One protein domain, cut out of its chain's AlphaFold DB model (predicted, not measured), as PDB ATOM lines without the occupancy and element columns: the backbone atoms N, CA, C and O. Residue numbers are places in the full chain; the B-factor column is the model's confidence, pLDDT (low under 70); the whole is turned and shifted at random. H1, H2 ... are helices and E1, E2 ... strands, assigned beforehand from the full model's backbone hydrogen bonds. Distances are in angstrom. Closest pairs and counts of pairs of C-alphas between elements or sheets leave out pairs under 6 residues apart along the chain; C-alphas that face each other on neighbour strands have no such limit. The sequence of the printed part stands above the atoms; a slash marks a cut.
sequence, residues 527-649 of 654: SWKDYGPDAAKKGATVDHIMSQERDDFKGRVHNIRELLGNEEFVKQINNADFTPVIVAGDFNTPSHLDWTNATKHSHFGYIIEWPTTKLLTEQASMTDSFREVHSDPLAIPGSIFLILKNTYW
ATOM      1  N   SER A 527      10.945  49.680 -41.738       86.81
ATOM      2  CA  SER A 527      10.585  50.264 -40.447       86.81
ATOM      3  C   SER A 527      11.780  50.920 -39.738       86.81
ATOM      4  O   SER A 527      12.758  50.254 -39.402       86.81
ATOM      5  N   TRP A 528      11.650  52.219 -39.460       81.94
ATOM      6  CA  TRP A 528      12.612  53.036 -38.707       81.94
ATOM      7  C   TRP A 528      12.443  52.929 -37.187       81.94
ATOM      8  O   TRP A 528      13.303  53.369 -36.427       81.94
ATOM      9  N   LYS A 529      11.306  52.391 -36.731       79.00
ATOM     10  CA  LYS A 529      10.997  52.272 -35.307       79.00
ATOM     11  C   LYS A 529      11.968  51.277 -34.667       79.00
ATOM     12  O   LYS A 529      12.150  50.191 -35.212       79.00
ATOM     13  N   ASP A 530      12.533  51.672 -33.526       82.12
ATOM     14  CA  ASP A 530      13.462  50.901 -32.693       82.12
ATOM     15  C   ASP A 530      14.725  50.434 -33.449       82.12
ATOM     16  O   ASP A 530      14.675  49.546 -34.298       82.12
ATOM     17  N   TYR A 531      15.884  51.031 -33.151       86.69
ATOM     18  CA  TYR A 531      17.143  50.750 -33.852       86.69
ATOM     19  C   TYR A 531      18.080  49.890 -32.997       86.69
ATOM     20  O   TYR A 531      18.619  50.350 -31.987       86.69
ATOM     21  N   GLY A 532      18.313  48.642 -33.423       88.56
ATOM     22  CA  GLY A 532      19.088  47.652 -32.668       88.56
ATOM     23  C   GLY A 532      20.473  48.134 -32.198       88.56
ATOM     24  O   GLY A 532      20.838  47.891 -31.044       88.56
ATOM     25  N   PRO A 533      21.248  48.868 -33.020       89.56
ATOM     26  CA  PRO A 533      22.518  49.446 -32.585       89.56
ATOM     27  C   PRO A 533      22.416  50.429 -31.411       89.56
ATOM     28  O   PRO A 533      23.332  50.482 -30.586       89.56
ATOM     29  N   ASP A 534      21.308  51.162 -31.267       89.81
ATOM     30  CA  ASP A 534      21.091  52.039 -30.110       89.81
ATOM     31  C   ASP A 534      20.844  51.237 -28.830       89.81
ATOM     32  O   ASP A 534      21.277  51.643 -27.747       89.81
ATOM     33  N   ALA A 535      20.179  50.084 -28.933       89.50
ATOM     34  CA  ALA A 535      20.039  49.150 -27.820       89.50
ATOM     35  C   ALA A 535      21.387  48.514 -27.442       89.50
ATOM     36  O   ALA A 535      21.717  48.447 -26.256       89.50
ATOM     37  N   ALA A 536      22.202  48.126 -28.428       90.81
ATOM     38  CA  ALA A 536      23.553  47.607 -28.200       90.81
ATOM     39  C   ALA A 536      24.436  48.627 -27.464       90.81
ATOM     40  O   ALA A 536      25.085  48.297 -26.472       90.81
ATOM     41  N   LYS A 537      24.379  49.900 -27.873       90.50
ATOM     42  CA  LYS A 537      25.080  51.008 -27.205       90.50
ATOM     43  C   LYS A 537      24.681  51.177 -25.735       90.50
ATOM     44  O   LYS A 537      25.494  51.617 -24.926       90.50
ATOM     45  N   LYS A 538      23.436  50.842 -25.386       92.56
ATOM     46  CA  LYS A 538      22.907  50.881 -24.012       92.56
ATOM     47  C   LYS A 538      23.216  49.608 -23.209       92.56
ATOM     48  O   LYS A 538      22.775  49.509 -22.069       92.56
ATOM     49  N   GLY A 539      23.958  48.650 -23.772       93.69
ATOM     50  CA  GLY A 539      24.323  47.400 -23.102       93.69
ATOM     51  C   GLY A 539      23.180  46.385 -23.011       93.69
ATOM     52  O   GLY A 539      23.143  45.586 -22.078       93.69
ATOM     53  N   ALA A 540      22.217  46.429 -23.936       95.19
ATOM     54  CA  ALA A 540      21.089  45.501 -23.939       95.19
ATOM     55  C   ALA A 540      21.498  44.052 -24.269       95.19
ATOM     56  O   ALA A 540      22.540  43.793 -24.868       95.19
ATOM     57  N   THR A 541      20.660  43.074 -23.919       96.25
ATOM     58  CA  THR A 541      20.889  41.678 -24.331       96.25
ATOM     59  C   THR A 541      20.728  41.520 -25.846       96.25
ATOM     60  O   THR A 541      19.988  42.276 -26.479       96.25
ATOM     61  N   VAL A 542      21.380  40.510 -26.436       92.88
ATOM     62  CA  VAL A 542      21.212  40.181 -27.866       92.88
ATOM     63  C   VAL A 542      19.739  39.935 -28.198       92.88
ATOM     64  O   VAL A 542      19.263  40.434 -29.210       92.88
ATOM     65  N   ASP A 543      18.998  39.259 -27.317       91.56
ATOM     66  CA  ASP A 543      17.559  39.032 -27.497       91.56
ATOM     67  C   ASP A 543      16.769  40.341 -27.579       91.56
ATOM     68  O   ASP A 543      15.905  40.487 -28.443       91.56
ATOM     69  N   HIS A 544      17.089  41.326 -26.731       90.75
ATOM     70  CA  HIS A 544      16.442  42.632 -26.798       90.75
ATOM     71  C   HIS A 544      16.804  43.372 -28.090       90.75
ATOM     72  O   HIS A 544      15.913  43.902 -28.751       90.75
ATOM     73  N   ILE A 545      18.075  43.359 -28.499       91.12
ATOM     74  CA  ILE A 545      18.512  43.971 -29.763       91.12
ATOM     75  C   ILE A 545      17.776  43.333 -30.950       91.12
ATOM     76  O   ILE A 545      17.215  44.033 -31.788       91.12
ATOM     77  N   MET A 546      17.699  42.001 -30.983       89.94
ATOM     78  CA  MET A 546      17.013  41.254 -32.038       89.94
ATOM     79  C   MET A 546      15.496  41.442 -32.016       89.94
ATOM     80  O   MET A 546      14.866  41.384 -33.071       89.94
ATOM     81  N   SER A 547      14.894  41.687 -30.851       87.06
ATOM     82  CA  SER A 547      13.462  41.989 -30.764       87.06
ATOM     83  C   SER A 547      13.097  43.274 -31.519       87.06
ATOM     84  O   SER A 547      12.034  43.334 -32.130       87.06
ATOM     85  N   GLN A 548      14.014  44.249 -31.589       85.12
ATOM     86  CA  GLN A 548      13.808  45.503 -32.326       85.12
ATOM     87  C   GLN A 548      13.833  45.314 -33.852       85.12
ATOM     88  O   GLN A 548      13.187  46.063 -34.577       85.12
ATOM     89  N   GLU A 549      14.510  44.278 -34.357       85.31
ATOM     90  CA  GLU A 549      14.458  43.901 -35.781       85.31
ATOM     91  C   GLU A 549      13.150  43.182 -36.157       85.31
ATOM     92  O   GLU A 549      12.725  43.195 -37.319       85.31
ATOM     93  N   ARG A 550      12.524  42.520 -35.175       82.25
ATOM     94  CA  ARG A 550      11.468  41.520 -35.378       82.25
ATOM     95  C   ARG A 550      10.053  41.984 -35.019       82.25
ATOM     96  O   ARG A 550       9.165  41.175 -35.260       82.25
ATOM     97  N   ASP A 551       9.856  43.215 -34.513       67.56
ATOM     98  CA  ASP A 551       8.571  43.737 -33.979       67.56
ATOM     99  C   ASP A 551       7.351  43.146 -34.710       67.56
ATOM    100  O   ASP A 551       7.224  43.280 -35.939       67.56
ATOM    101  N   ASP A 552       6.501  42.444 -33.954       56.94
ATOM    102  CA  ASP A 552       5.443  41.592 -34.483       56.94
ATOM    103  C   ASP A 552       4.549  42.413 -35.430       56.94
ATOM    104  O   ASP A 552       3.938  43.417 -35.057       56.94
ATOM    105  N   PHE A 553       4.501  41.984 -36.695       58.12
ATOM    106  CA  PHE A 553       3.711  42.537 -37.809       58.12
ATOM    107  C   PHE A 553       4.196  43.837 -38.473       58.12
ATOM    108  O   PHE A 553       3.638  44.208 -39.505       58.12
ATOM    109  N   LYS A 554       5.214  44.547 -37.959       67.06
ATOM    110  CA  LYS A 554       5.697  45.798 -38.598       67.06
ATOM    111  C   LYS A 554       7.216  45.987 -38.632       67.06
ATOM    112  O   LYS A 554       7.656  46.959 -39.248       67.06
ATOM    113  N   GLY A 555       7.998  45.097 -38.025       84.44
ATOM    114  CA  GLY A 555       9.462  45.161 -37.990       84.44
ATOM    115  C   GLY A 555      10.141  44.985 -39.354       84.44
ATOM    116  O   GLY A 555       9.527  44.557 -40.337       84.44
ATOM    117  N   ARG A 556      11.442  45.290 -39.414       90.75
ATOM    118  CA  ARG A 556      12.257  45.242 -40.644       90.75
ATOM    119  C   ARG A 556      12.323  43.845 -41.256       90.75
ATOM    120  O   ARG A 556      12.176  43.701 -42.469       90.75
ATOM    121  N   VAL A 557      12.420  42.815 -40.415       92.06
ATOM    122  CA  VAL A 557      12.379  41.410 -40.852       92.06
ATOM    123  C   VAL A 557      11.046  41.068 -41.517       92.06
ATOM    124  O   VAL A 557      11.024  40.360 -42.522       92.06
ATOM    125  N   HIS A 558       9.928  41.565 -40.980       91.44
ATOM    126  CA  HIS A 558       8.617  41.360 -41.593       91.44
ATOM    127  C   HIS A 558       8.525  42.068 -42.950       91.44
ATOM    128  O   HIS A 558       8.090  41.448 -43.914       91.44
ATOM    129  N   ASN A 559       9.001  43.316 -43.047       92.12
ATOM    130  CA  ASN A 559       8.993  44.064 -44.308       92.12
ATOM    131  C   ASN A 559       9.794  43.333 -45.400       92.12
ATOM    132  O   ASN A 559       9.283  43.120 -46.493       92.12
ATOM    133  N   ILE A 560      11.008  42.854 -45.101       94.62
ATOM    134  CA  ILE A 560      11.786  42.094 -46.091       94.62
ATOM    135  C   ILE A 560      11.146  40.753 -46.443       94.62
ATOM    136  O   ILE A 560      11.178  40.369 -47.607       94.62
ATOM    137  N   ARG A 561      10.499  40.056 -45.505       94.50
ATOM    138  CA  ARG A 561       9.734  38.842 -45.841       94.50
ATOM    139  C   ARG A 561       8.543  39.128 -46.754       94.50
ATOM    140  O   ARG A 561       8.263  38.318 -47.628       94.50
ATOM    141  N   GLU A 562       7.865  40.260 -46.575       94.44
ATOM    142  CA  GLU A 562       6.795  40.704 -47.479       94.44
ATOM    143  C   GLU A 562       7.341  40.959 -48.892       94.44
ATOM    144  O   GLU A 562       6.720  40.520 -49.856       94.44
ATOM    145  N   LEU A 563       8.520  41.582 -49.027       95.94
ATOM    146  CA  LEU A 563       9.190  41.741 -50.324       95.94
ATOM    147  C   LEU A 563       9.571  40.389 -50.940       95.94
ATOM    148  O   LEU A 563       9.245  40.131 -52.094       95.94
ATOM    149  N   LEU A 564      10.220  39.515 -50.169       96.88
ATOM    150  CA  LEU A 564      10.660  38.188 -50.617       96.88
ATOM    151  C   LEU A 564       9.487  37.276 -51.011       96.88
ATOM    152  O   LEU A 564       9.651  36.404 -51.857       96.88
ATOM    153  N   GLY A 565       8.308  37.477 -50.417       95.94
ATOM    154  CA  GLY A 565       7.067  36.794 -50.787       95.94
ATOM    155  C   GLY A 565       6.236  37.517 -51.852       95.94
ATOM    156  O   GLY A 565       5.182  37.010 -52.233       95.94
ATOM    157  N   ASN A 566       6.654  38.698 -52.318       97.25
ATOM    158  CA  ASN A 566       5.901  39.478 -53.294       97.25
ATOM    159  C   ASN A 566       5.992  38.833 -54.683       97.25
ATOM    160  O   ASN A 566       7.088  38.613 -55.196       97.25
ATOM    161  N   GLU A 567       4.846  38.579 -55.320       97.00
ATOM    162  CA  GLU A 567       4.799  37.873 -56.607       97.00
ATOM    163  C   GLU A 567       5.629  38.546 -57.706       97.00
ATOM    164  O   GLU A 567       6.269  37.856 -58.497       97.00
ATOM    165  N   GLU A 568       5.635  39.880 -57.765       97.19
ATOM    166  CA  GLU A 568       6.406  40.612 -58.771       97.19
ATOM    167  C   GLU A 568       7.906  40.536 -58.482       97.19
ATOM    168  O   GLU A 568       8.695  40.264 -59.383       97.19
ATOM    169  N   PHE A 569       8.307  40.692 -57.218       97.88
ATOM    170  CA  PHE A 569       9.709  40.560 -56.824       97.88
ATOM    171  C   PHE A 569      10.247  39.156 -57.129       97.88
ATOM    172  O   PHE A 569      11.301  39.021 -57.745       97.88
ATOM    173  N   VAL A 570       9.492  38.107 -56.787       97.69
ATOM    174  CA  VAL A 570       9.866  36.711 -57.071       97.69
ATOM    175  C   VAL A 570      10.012  36.466 -58.574       97.69
ATOM    176  O   VAL A 570      10.980  35.836 -58.998       97.69
ATOM    177  N   LYS A 571       9.097  36.987 -59.403       97.06
ATOM    178  CA  LYS A 571       9.219  36.902 -60.870       97.06
ATOM    179  C   LYS A 571      10.503  37.555 -61.372       97.06
ATOM    180  O   LYS A 571      11.170  36.988 -62.232       97.06
ATOM    181  N   GLN A 572      10.845  38.723 -60.838       97.25
ATOM    182  CA  GLN A 572      12.036  39.463 -61.243       97.25
ATOM    183  C   GLN A 572      13.324  38.765 -60.798       97.25
ATOM    184  O   GLN A 572      14.239  38.638 -61.604       97.25
ATOM    185  N   ILE A 573      13.377  38.238 -59.571       97.25
ATOM    186  CA  ILE A 573      14.519  37.452 -59.081       97.25
ATOM    187  C   ILE A 573      14.723  36.186 -59.921       97.25
ATOM    188  O   ILE A 573      15.845  35.902 -60.329       97.25
ATOM    189  N   ASN A 574      13.649  35.475 -60.277       95.25
ATOM    190  CA  ASN A 574      13.736  34.297 -61.151       95.25
ATOM    191  C   ASN A 574      14.222  34.617 -62.577       95.25
ATOM    192  O   ASN A 574      14.586  33.702 -63.311       95.25
ATOM    193  N   ASN A 575      14.214  35.892 -62.977       93.69
ATOM    194  CA  ASN A 575      14.686  36.368 -64.277       93.69
ATOM    195  C   ASN A 575      15.941  37.259 -64.163       93.69
ATOM    196  O   ASN A 575      16.300  37.937 -65.128       93.69
ATOM    197  N   ALA A 576      16.604  37.286 -63.001       92.56
ATOM    198  CA  ALA A 576      17.674  38.241 -62.712       92.56
ATOM    199  C   ALA A 576      18.913  38.077 -63.610       92.56
ATOM    200  O   ALA A 576      19.601  39.064 -63.867       92.56
ATOM    201  N   ASP A 577      19.148  36.875 -64.148       87.25
ATOM    202  CA  ASP A 577      20.229  36.598 -65.110       87.25
ATOM    203  C   ASP A 577      20.066  37.372 -66.431       87.25
ATOM    204  O   ASP A 577      21.044  37.627 -67.131       87.25
ATOM    205  N   PHE A 578      18.830  37.755 -66.776       90.62
ATOM    206  CA  PHE A 578      18.508  38.511 -67.990       90.62
ATOM    207  C   PHE A 578      18.115  39.955 -67.693       90.62
ATOM    208  O   PHE A 578      18.454  40.858 -68.455       90.62
ATOM    209  N   THR A 579      17.395  40.183 -66.596       94.25
ATOM    210  CA  THR A 579      16.962  41.508 -66.142       94.25
ATOM    211  C   THR A 579      17.472  41.724 -64.720       94.25
ATOM    212  O   THR A 579      16.756  41.404 -63.770       94.25
ATOM    213  N   PRO A 580      18.696  42.261 -64.555       95.25
ATOM    214  CA  PRO A 580      19.289  42.494 -63.246       95.25
ATOM    215  C   PRO A 580      18.352  43.235 -62.292       95.25
ATOM    216  O   PRO A 580      17.696  44.208 -62.675       95.25
ATOM    217  N   VAL A 581      18.315  42.786 -61.037       98.06
ATOM    218  CA  VAL A 581      17.473  43.364 -59.984       98.06
ATOM    219  C   VAL A 581      18.350  44.059 -58.951       98.06
ATOM    220  O   VAL A 581      19.246  43.456 -58.367       98.06
ATOM    221  N   ILE A 582      18.059  45.328 -58.695       97.81
ATOM    222  CA  ILE A 582      18.726  46.153 -57.693       97.81
ATOM    223  C   ILE A 582      17.712  46.484 -56.607       97.81
ATOM    224  O   ILE A 582      16.641  47.010 -56.901       97.81
ATOM    225  N   VAL A 583      18.051  46.209 -55.349       97.62
ATOM    226  CA  VAL A 583      17.268  46.649 -54.188       97.62
ATOM    227  C   VAL A 583      18.111  47.646 -53.415       97.62
ATOM    228  O   VAL A 583      19.133  47.296 -52.833       97.62
ATOM    229  N   ALA A 584      17.680  48.899 -53.430       95.44
ATOM    230  CA  ALA A 584      18.357  50.014 -52.796       95.44
ATOM    231  C   ALA A 584      17.379  50.754 -51.887       95.44
ATOM    232  O   ALA A 584      16.172  50.768 -52.121       95.44
ATOM    233  N   GLY A 585      17.884  51.376 -50.832       92.19
ATOM    234  CA  GLY A 585      17.058  52.216 -49.986       92.19
ATOM    235  C   GLY A 585      17.527  52.287 -48.554       92.19
ATOM    236  O   GLY A 585      18.657  51.919 -48.235       92.19
ATOM    237  N   ASP A 586      16.636  52.749 -47.686       89.88
ATOM    238  CA  ASP A 586      16.899  52.797 -46.258       89.88
ATOM    239  C   ASP A 586      16.278  51.583 -45.564       89.88
ATOM    240  O   ASP A 586      15.082  51.514 -45.245       89.88
ATOM    241  N   PHE A 587      17.145  50.601 -45.341       91.19
ATOM    242  CA  PHE A 587      16.818  49.358 -44.665       91.19
ATOM    243  C   PHE A 587      16.617  49.531 -43.156       91.19
ATOM    244  O   PHE A 587      16.064  48.636 -42.519       91.19
ATOM    245  N   ASN A 588      17.049  50.654 -42.569       88.50
ATOM    246  CA  ASN A 588      17.024  50.901 -41.125       88.50
ATOM    247  C   ASN A 588      17.677  49.782 -40.279       88.50
ATOM    248  O   ASN A 588      17.381  49.632 -39.097       88.50
ATOM    249  N   THR A 589      18.574  48.996 -40.875       89.94
ATOM    250  CA  THR A 589      19.356  47.932 -40.232       89.94
ATOM    251  C   THR A 589      20.790  47.979 -40.764       89.94
ATOM    252  O   THR A 589      20.984  48.303 -41.939       89.94
ATOM    253  N   PRO A 590      21.806  47.637 -39.958       91.38
ATOM    254  CA  PRO A 590      23.151  47.398 -40.477       91.38
ATOM    255  C   PRO A 590      23.217  46.151 -41.374       91.38
ATOM    256  O   PRO A 590      22.320  45.301 -41.323       91.38
ATOM    257  N   SER A 591      24.298  46.026 -42.157       92.19
ATOM    258  CA  SER A 591      24.575  44.810 -42.926       92.19
ATOM    259  C   SER A 591      24.995  43.670 -41.999       92.19
ATOM    260  O   SER A 591      25.782  43.839 -41.065       92.19
ATOM    261  N   HIS A 592      24.502  42.471 -42.292       93.75
ATOM    262  CA  HIS A 592      24.899  41.222 -41.641       93.75
ATOM    263  C   HIS A 592      26.400  40.907 -41.765       93.75
ATOM    264  O   HIS A 592      26.907  40.082 -41.011       93.75
ATOM    265  N   LEU A 593      27.107  41.586 -42.672       93.25
ATOM    266  CA  LEU A 593      28.544  41.440 -42.908       93.25
ATOM    267  C   LEU A 593      29.407  42.398 -42.061       93.25
ATOM    268  O   LEU A 593      30.627  42.255 -42.035       93.25
ATOM    269  N   ASP A 594      28.801  43.350 -41.340       91.81
ATOM    270  CA  ASP A 594      29.541  44.437 -40.677       91.81
ATOM    271  C   ASP A 594      29.837  44.181 -39.196       91.81
ATOM    272  O   ASP A 594      30.871  44.615 -38.686       91.81
ATOM    273  N   TRP A 595      28.953  43.478 -38.483       92.25
ATOM    274  CA  TRP A 595      29.031  43.257 -37.030       92.25
ATOM    275  C   TRP A 595      29.680  41.907 -36.714       92.25
ATOM    276  O   TRP A 595      29.061  40.994 -36.164       92.25
ATOM    277  N   THR A 596      30.947  41.777 -37.094       90.88
ATOM    278  CA  THR A 596      31.721  40.535 -37.013       90.88
ATOM    279  C   THR A 596      32.637  40.509 -35.788       90.88
ATOM    280  O   THR A 596      32.814  41.501 -35.079       90.88
ATOM    281  N   ASN A 597      33.296  39.372 -35.538       92.62
ATOM    282  CA  ASN A 597      34.310  39.291 -34.483       92.62
ATOM    283  C   ASN A 597      35.473  40.277 -34.701       92.62
ATOM    284  O   ASN A 597      36.044  40.761 -33.724       92.62
ATOM    285  N   ALA A 598      35.808  40.580 -35.959       87.12
ATOM    286  CA  ALA A 598      36.873  41.513 -36.310       87.12
ATOM    287  C   ALA A 598      36.522  42.941 -35.861       87.12
ATOM    288  O   ALA A 598      37.328  43.621 -35.226       87.12
ATOM    289  N   THR A 599      35.279  43.360 -36.091       88.56
ATOM    290  CA  THR A 599      34.801  44.724 -35.837       88.56
ATOM    291  C   THR A 599      34.102  44.899 -34.489       88.56
ATOM    292  O   THR A 599      33.709  46.014 -34.158       88.56
ATOM    293  N   LYS A 600      33.940  43.849 -33.670       90.88
ATOM    294  CA  LYS A 600      33.173  43.905 -32.406       90.88
ATOM    295  C   LYS A 600      33.594  45.027 -31.453       90.88
ATOM    296  O   LYS A 600      32.772  45.537 -30.700       90.88
ATOM    297  N   HIS A 601      34.861  45.440 -31.487       85.88
ATOM    298  CA  HIS A 601      35.372  46.549 -30.674       85.88
ATOM    299  C   HIS A 601      34.722  47.900 -31.033       85.88
ATOM    300  O   HIS A 601      34.549  48.741 -30.156       85.88
ATOM    301  N   SER A 602      34.297  48.071 -32.286       83.19
ATOM    302  CA  SER A 602      33.536  49.225 -32.782       83.19
ATOM    303  C   SER A 602      32.025  49.082 -32.567       83.19
ATOM    304  O   SER A 602      31.287  50.054 -32.705       83.19
ATOM    305  N   HIS A 603      31.566  47.891 -32.180       88.88
ATOM    306  CA  HIS A 603      30.156  47.527 -32.025       88.88
ATOM    307  C   HIS A 603      29.816  47.160 -30.576       88.88
ATOM    308  O   HIS A 603      29.044  46.243 -30.316       88.88
ATOM    309  N   PHE A 604      30.428  47.859 -29.614       91.69
ATOM    310  CA  PHE A 604      30.181  47.700 -28.171       91.69
ATOM    311  C   PHE A 604      30.415  46.272 -27.640       91.69
ATOM    312  O   PHE A 604      29.835  45.868 -26.638       91.69
ATOM    313  N   GLY A 605      31.275  45.501 -28.311       91.88
ATOM    314  CA  GLY A 605      31.580  44.109 -27.981       91.88
ATOM    315  C   GLY A 605      30.629  43.083 -28.599       91.88
ATOM    316  O   GLY A 605      30.846  41.887 -28.404       91.88
ATOM    317  N   TYR A 606      29.616  43.510 -29.358       94.19
ATOM    318  CA  TYR A 606      28.626  42.615 -29.948       94.19
ATOM    319  C   TYR A 606      29.068  42.070 -31.309       94.19
ATOM    320  O   TYR A 606      29.722  42.746 -32.102       94.19
ATOM    321  N   ILE A 607      28.645  40.835 -31.568       94.50
ATOM    322  CA  ILE A 607      28.655  40.188 -32.880       94.50
ATOM    323  C   ILE A 607      27.188  39.917 -33.192       94.50
ATOM    324  O   ILE A 607      26.524  39.208 -32.433       94.50
ATOM    325  N   ILE A 608      26.667  40.540 -34.243       91.75
ATOM    326  CA  ILE A 608      25.239  40.508 -34.569       91.75
ATOM    327  C   ILE A 608      25.095  40.214 -36.045       91.75
ATOM    328  O   ILE A 608      25.520  40.981 -36.899       91.75
ATOM    329  N   GLU A 609      24.439  39.105 -36.339       91.31
ATOM    330  CA  GLU A 609      24.073  38.778 -37.700       91.31
ATOM    331  C   GLU A 609      22.692  39.366 -37.997       91.31
ATOM    332  O   GLU A 609      21.664  38.823 -37.587       91.31
ATOM    333  N   TRP A 610      22.675  40.530 -38.646       93.88
ATOM    334  CA  TRP A 610      21.450  41.287 -38.889       93.88
ATOM    335  C   TRP A 610      20.508  40.530 -39.843       93.88
ATOM    336  O   TRP A 610      20.815  40.371 -41.028       93.88
ATOM    337  N   PRO A 611      19.342  40.055 -39.367       92.94
ATOM    338  CA  PRO A 611      18.508  39.127 -40.130       92.94
ATOM    339  C   PRO A 611      17.937  39.754 -41.404       92.94
ATOM    340  O   PRO A 611      17.759  39.065 -42.403       92.94
ATOM    341  N   THR A 612      17.665  41.057 -41.387       92.69
ATOM    342  CA  THR A 612      17.008  41.765 -42.487       92.69
ATOM    343  C   THR A 612      17.824  41.710 -43.785       92.69
ATOM    344  O   THR A 612      17.289  41.308 -44.814       92.69
ATOM    345  N   THR A 613      19.119  42.045 -43.756       94.25
ATOM    346  CA  THR A 613      19.978  41.953 -44.954       94.25
ATOM    347  C   THR A 613      20.367  40.515 -45.277       94.25
ATOM    348  O   THR A 613      20.478  40.166 -46.446       94.25
ATOM    349  N   LYS A 614      20.534  39.665 -44.254       95.69
ATOM    350  CA  LYS A 614      20.888  38.253 -44.444       95.69
ATOM    351  C   LYS A 614      19.835  37.503 -45.259       95.69
ATOM    352  O   LYS A 614      20.176  36.728 -46.145       95.69
ATOM    353  N   LEU A 615      18.554  37.775 -45.003       96.12
ATOM    354  CA  LEU A 615      17.444  37.156 -45.730       96.12
ATOM    355  C   LEU A 615      17.488  37.437 -47.240       96.12
ATOM    356  O   LEU A 615      17.116  36.559 -48.011       96.12
ATOM    357  N   LEU A 616      17.959  38.610 -47.675       95.31
ATOM    358  CA  LEU A 616      18.111  38.905 -49.106       95.31
ATOM    359  C   LEU A 616      19.179  38.022 -49.759       95.31
ATOM    360  O   LEU A 616      18.959  37.489 -50.846       95.31
ATOM    361  N   THR A 617      20.313  37.826 -49.089       94.00
ATOM    362  CA  THR A 617      21.384  36.958 -49.588       94.00
ATOM    363  C   THR A 617      20.970  35.487 -49.563       94.00
ATOM    364  O   THR A 617      21.180  34.774 -50.540       94.00
ATOM    365  N   GLU A 618      20.327  35.023 -48.490       95.44
ATOM    366  CA  GLU A 618      19.953  33.609 -48.345       95.44
ATOM    367  C   GLU A 618      18.750  33.191 -49.199       95.44
ATOM    368  O   GLU A 618      18.712  32.056 -49.666       95.44
ATOM    369  N   GLN A 619      17.756  34.068 -49.384       95.56
ATOM    370  CA  GLN A 619      16.491  33.704 -50.040       95.56
ATOM    371  C   GLN A 619      16.341  34.254 -51.458       95.56
ATOM    372  O   GLN A 619      15.559  33.703 -52.226       95.56
ATOM    373  N   ALA A 620      17.068  35.316 -51.809       94.38
ATOM    374  CA  ALA A 620      17.033  35.916 -53.142       94.38
ATOM    375  C   ALA A 620      18.412  35.953 -53.822       94.38
ATOM    376  O   ALA A 620      18.549  36.576 -54.871       94.38
ATOM    377  N   SER A 621      19.430  35.307 -53.231       94.50
ATOM    378  CA  SER A 621      20.802  35.249 -53.759       94.50
ATOM    379  C   SER A 621      21.389  36.624 -54.095       94.50
ATOM    380  O   SER A 621      22.209  36.758 -55.000       94.50
ATOM    381  N   MET A 622      20.964  37.659 -53.366       95.06
ATOM    382  CA  MET A 622      21.420  39.022 -53.595       95.06
ATOM    383  C   MET A 622      22.802  39.268 -52.993       95.06
ATOM    384  O   MET A 622      23.090  38.879 -51.855       95.06
ATOM    385  N   THR A 623      23.609  40.011 -53.743       94.50
ATOM    386  CA  THR A 623      24.947  40.448 -53.348       94.50
ATOM    387  C   THR A 623      24.912  41.859 -52.762       94.50
ATOM    388  O   THR A 623      24.337  42.775 -53.351       94.50
ATOM    389  N   ASP A 624      25.564  42.053 -51.614       94.69
ATOM    390  CA  ASP A 624      25.833  43.379 -51.051       94.69
ATOM    391  C   ASP A 624      26.929  44.060 -51.884       94.69
ATOM    392  O   ASP A 624      28.114  43.759 -51.742       94.69
ATOM    393  N   SER A 625      26.537  44.980 -52.771       92.25
ATOM    394  CA  SER A 625      27.463  45.631 -53.706       92.25
ATOM    395  C   SER A 625      28.600  46.388 -53.017       92.25
ATOM    396  O   SER A 625      29.673  46.538 -53.597       92.25
ATOM    397  N   PHE A 626      28.385  46.888 -51.795       88.12
ATOM    398  CA  PHE A 626      29.434  47.575 -51.044       88.12
ATOM    399  C   PHE A 626      30.474  46.574 -50.543       88.12
ATOM    400  O   PHE A 626      31.674  46.810 -50.674       88.12
ATOM    401  N   ARG A 627      30.025  45.434 -50.011       89.19
ATOM    402  CA  ARG A 627      30.910  44.386 -49.486       89.19
ATOM    403  C   ARG A 627      31.541  43.503 -50.558       89.19
ATOM    404  O   ARG A 627      32.614  42.965 -50.307       89.19
ATOM    405  N   GLU A 628      30.961  43.438 -51.751       91.00
ATOM    406  CA  GLU A 628      31.591  42.852 -52.944       91.00
ATOM    407  C   GLU A 628      32.926  43.554 -53.263       91.00
ATOM    408  O   GLU A 628      33.939  42.908 -53.522       91.00
ATOM    409  N   VAL A 629      32.943  44.892 -53.195       84.69
ATOM    410  CA  VAL A 629      34.127  45.716 -53.503       84.69
ATOM    411  C   VAL A 629      35.006  45.934 -52.267       84.69
ATOM    412  O   VAL A 629      36.233  46.002 -52.362       84.69
ATOM    413  N   HIS A 630      34.395  46.042 -51.088       82.38
ATOM    414  CA  HIS A 630      35.060  46.321 -49.816       82.38
ATOM    415  C   HIS A 630      34.831  45.185 -48.821       82.38
ATOM    416  O   HIS A 630      34.156  45.350 -47.802       82.38
ATOM    417  N   SER A 631      35.410  44.026 -49.123       87.31
ATOM    418  CA  SER A 631      35.199  42.785 -48.373       87.31
ATOM    419  C   SER A 631      35.719  42.814 -46.933       87.31
ATOM    420  O   SER A 631      35.217  42.058 -46.103       87.31
ATOM    421  N   ASP A 632      36.681  43.688 -46.613       81.94
ATOM    422  CA  ASP A 632      37.202  43.860 -45.254       81.94
ATOM    423  C   ASP A 632      36.458  44.984 -44.492       81.94
ATOM    424  O   ASP A 632      36.700  46.175 -44.737       81.94
ATOM    425  N   PRO A 633      35.584  44.641 -43.523       81.06
ATOM    426  CA  PRO A 633      34.850  45.621 -42.732       81.06
ATOM    427  C   PRO A 633      35.719  46.366 -41.707       81.06
ATOM    428  O   PRO A 633      35.252  47.347 -41.133       81.06
ATOM    429  N   LEU A 634      36.966  45.947 -41.457       77.31
ATOM    430  CA  LEU A 634      37.918  46.734 -40.667       77.31
ATOM    431  C   LEU A 634      38.609  47.805 -41.499       77.31
ATOM    432  O   LEU A 634      38.745  48.934 -41.029       77.31
ATOM    433  N   ALA A 635      39.036  47.461 -42.714       71.81
ATOM    434  CA  ALA A 635      39.671  48.417 -43.613       71.81
ATOM    435  C   ALA A 635      38.690  49.521 -44.028       71.81
ATOM    436  O   ALA A 635      39.062  50.694 -44.066       71.81
ATOM    437  N   ILE A 636      37.438  49.146 -44.323       75.62
ATOM    438  CA  ILE A 636      36.396  50.070 -44.780       75.62
ATOM    439  C   ILE A 636      35.081  49.761 -44.028       75.62
ATOM    440  O   ILE A 636      34.312  48.890 -44.438       75.62
ATOM    441  N   PRO A 637      34.781  50.466 -42.921       70.12
ATOM    442  CA  PRO A 637      33.704  50.098 -41.994       70.12
ATOM    443  C   PRO A 637      32.267  50.355 -42.475       70.12
ATOM    444  O   PRO A 637      31.336  50.027 -41.749       70.12
ATOM    445  N   GLY A 638      32.046  50.906 -43.677       68.19
ATOM    446  CA  GLY A 638      30.692  51.094 -44.238       68.19
ATOM    447  C   GLY A 638      29.789  52.061 -43.455       68.19
ATOM    448  O   GLY A 638      28.592  52.156 -43.708       68.19
ATOM    449  N   SER A 639      30.342  52.800 -42.492       66.75
ATOM    450  CA  SER A 639      29.599  53.723 -41.638       66.75
ATOM    451  C   SER A 639      29.192  54.987 -42.400       66.75
ATOM    452  O   SER A 639      30.015  55.873 -42.619       66.75
ATOM    453  N   ILE A 640      27.909  55.083 -42.758       55.94
ATOM    454  CA  ILE A 640      27.303  56.218 -43.484       55.94
ATOM    455  C   ILE A 640      26.651  57.274 -42.573       55.94
ATOM    456  O   ILE A 640      26.141  58.285 -43.053       55.94
ATOM    457  N   PHE A 641      26.657  57.071 -41.251       46.69
ATOM    458  CA  PHE A 641      26.132  58.055 -40.304       46.69
ATOM    459  C   PHE A 641      27.158  59.162 -40.044       46.69
ATOM    460  O   PHE A 641      28.171  58.954 -39.373       46.69
ATOM    461  N   LEU A 642      26.848  60.372 -40.509       35.97
ATOM    462  CA  LEU A 642      27.480  61.590 -40.016       35.97
ATOM    463  C   LEU A 642      27.132  61.729 -38.532       35.97
ATOM    464  O   LEU A 642      25.997  62.028 -38.158       35.97
ATOM    465  N   ILE A 643      28.118  61.518 -37.662       35.25
ATOM    466  CA  ILE A 643      28.001  61.942 -36.272       35.25
ATOM    467  C   ILE A 643      27.990  63.473 -36.302       35.25
ATOM    468  O   ILE A 643      29.045  64.109 -36.295       35.25
ATOM    469  N   LEU A 644      26.800  64.076 -36.295       30.56
ATOM    470  CA  LEU A 644      26.623  65.447 -35.824       30.56
ATOM    471  C   LEU A 644      26.987  65.453 -34.334       30.56
ATOM    472  O   LEU A 644      26.145  65.341 -33.446       30.56
ATOM    473  N   LYS A 645      28.287  65.508 -34.037       30.50
ATOM    474  CA  LYS A 645      28.782  65.763 -32.687       30.50
ATOM    475  C   LYS A 645      28.317  67.180 -32.345       30.50
ATOM    476  O   LYS A 645      28.923  68.143 -32.798       30.50
ATOM    477  N   ASN A 646      27.249  67.261 -31.547       31.08
ATOM    478  CA  ASN A 646      26.590  68.461 -31.006       31.08
ATOM    479  C   ASN A 646      25.411  69.048 -31.801       31.08
ATOM    480  O   ASN A 646      25.408  70.243 -32.086       31.08
ATOM    481  N   THR A 647      24.337  68.290 -32.018       28.95
ATOM    482  CA  THR A 647      23.007  68.916 -32.115       28.95
ATOM    483  C   THR A 647      22.120  68.497 -30.950       28.95
ATOM    484  O   THR A 647      21.668  67.364 -30.809       28.95
ATOM    485  N   TYR A 648      21.963  69.483 -30.072       30.27
ATOM    486  CA  TYR A 648      21.010  69.591 -28.986       30.27
ATOM    487  C   TYR A 648      19.599  69.210 -29.450       30.27
ATOM    488  O   TYR A 648      18.953  69.971 -30.163       30.27
ATOM    489  N   TRP A 649      19.086  68.075 -28.981       26.30
ATOM    490  CA  TRP A 649      17.647  67.792 -28.992       26.30
ATOM    491  C   TRP A 649      16.997  68.330 -27.717       26.30
ATOM    492  O   TRP A 649      16.493  67.588 -26.878       26.30
TER     493      TRP A 649
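Overview. This is residues 527 to 649 of the 654 residues of the protein "Endo/exonuclease/phosphatase domain-containing protein" of Pristionchus pacificus (UniProt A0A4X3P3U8). Short helices follow one another along one side, with the helical hairpin of H1 and H2 first, then H3, then H4 turned crosswise near the far end of H3; H5 packs side by side with H3. Strand E1 and a wide loop, residues 587 to 610, lead back to H5, H6 lies off the helices, and the tail of residues 640 to 649 sticks out. The 123 printed residues hold six named helices and one named strand in the order H1, H2, H3, H4, E1, H5, H6; the class is mostly helix, though under half of the residues, 52, are in named elements. The whole is compact, with a radius of gyration of the C-alphas of 15.7 A and spans of 46 by 35 by 29 A.

Arrangement. H1, residues 532 to 537, and H2, residues 542 to 550, touch as a helical hairpin, at a shallow tilt of 29 degrees, opposite ways; their closest C-alphas, of Gly 532 and Ile 545, are 4.7 A apart. H3, residues 556 to 564, and H2 touch only at the corner, at Glu 549 and Arg 556, whose C-alphas are 5.5 A apart. H4, residues 567 to 573, is close to H3 but not clearly touching, about perpendicular at 82 degrees, with the C-alphas of Leu 563 and Phe 569 closest at 6.6 A. E1, residues 581 to 586, pairs with no named strand. H5, residues 611 to 620, and H3 touch at a shallow tilt of 13 degrees, the same way; the closest C-alphas, of Val 557 and Thr 612, are 4.9 A apart. H6, residues 625 to 629, touches no helix and is apart from E1. Every O i to N i+4 pair is within hydrogen-bond range in H1, H3 and H4, against 4 of 5 in H2, 4 of 6 in H5 and 0 of 1 in H6, where 1 of 2 O i to N i+3 pairs is within range.

Along the chain. H1 begins with C-alpha 532 at (19.088, 47.652, -32.668). From first to last C-alpha, H2 is 12.4 A long, H3 12.3 A and H4 10.0 A. E1 is 16.7 A long, from C-alpha 581 at (17.473, 43.364, -59.984). H5 is 13.5 A long. H6 ends with C-alpha 629 at (34.127, 45.716, -53.503).

Size, cuts and confidence. The two C-alphas farthest apart, of Phe 578 and Tyr 648, are 49.9 A apart. The printed part has no cut. The link from E1 to H5 is long, with 24 residues. Residues 640 to 649 stand free; the body without them spans 44 by 35 by 19 A. The mean pLDDT of the printed part is 85.1, and residues 551 to 554 and 638 to 649 are under 70.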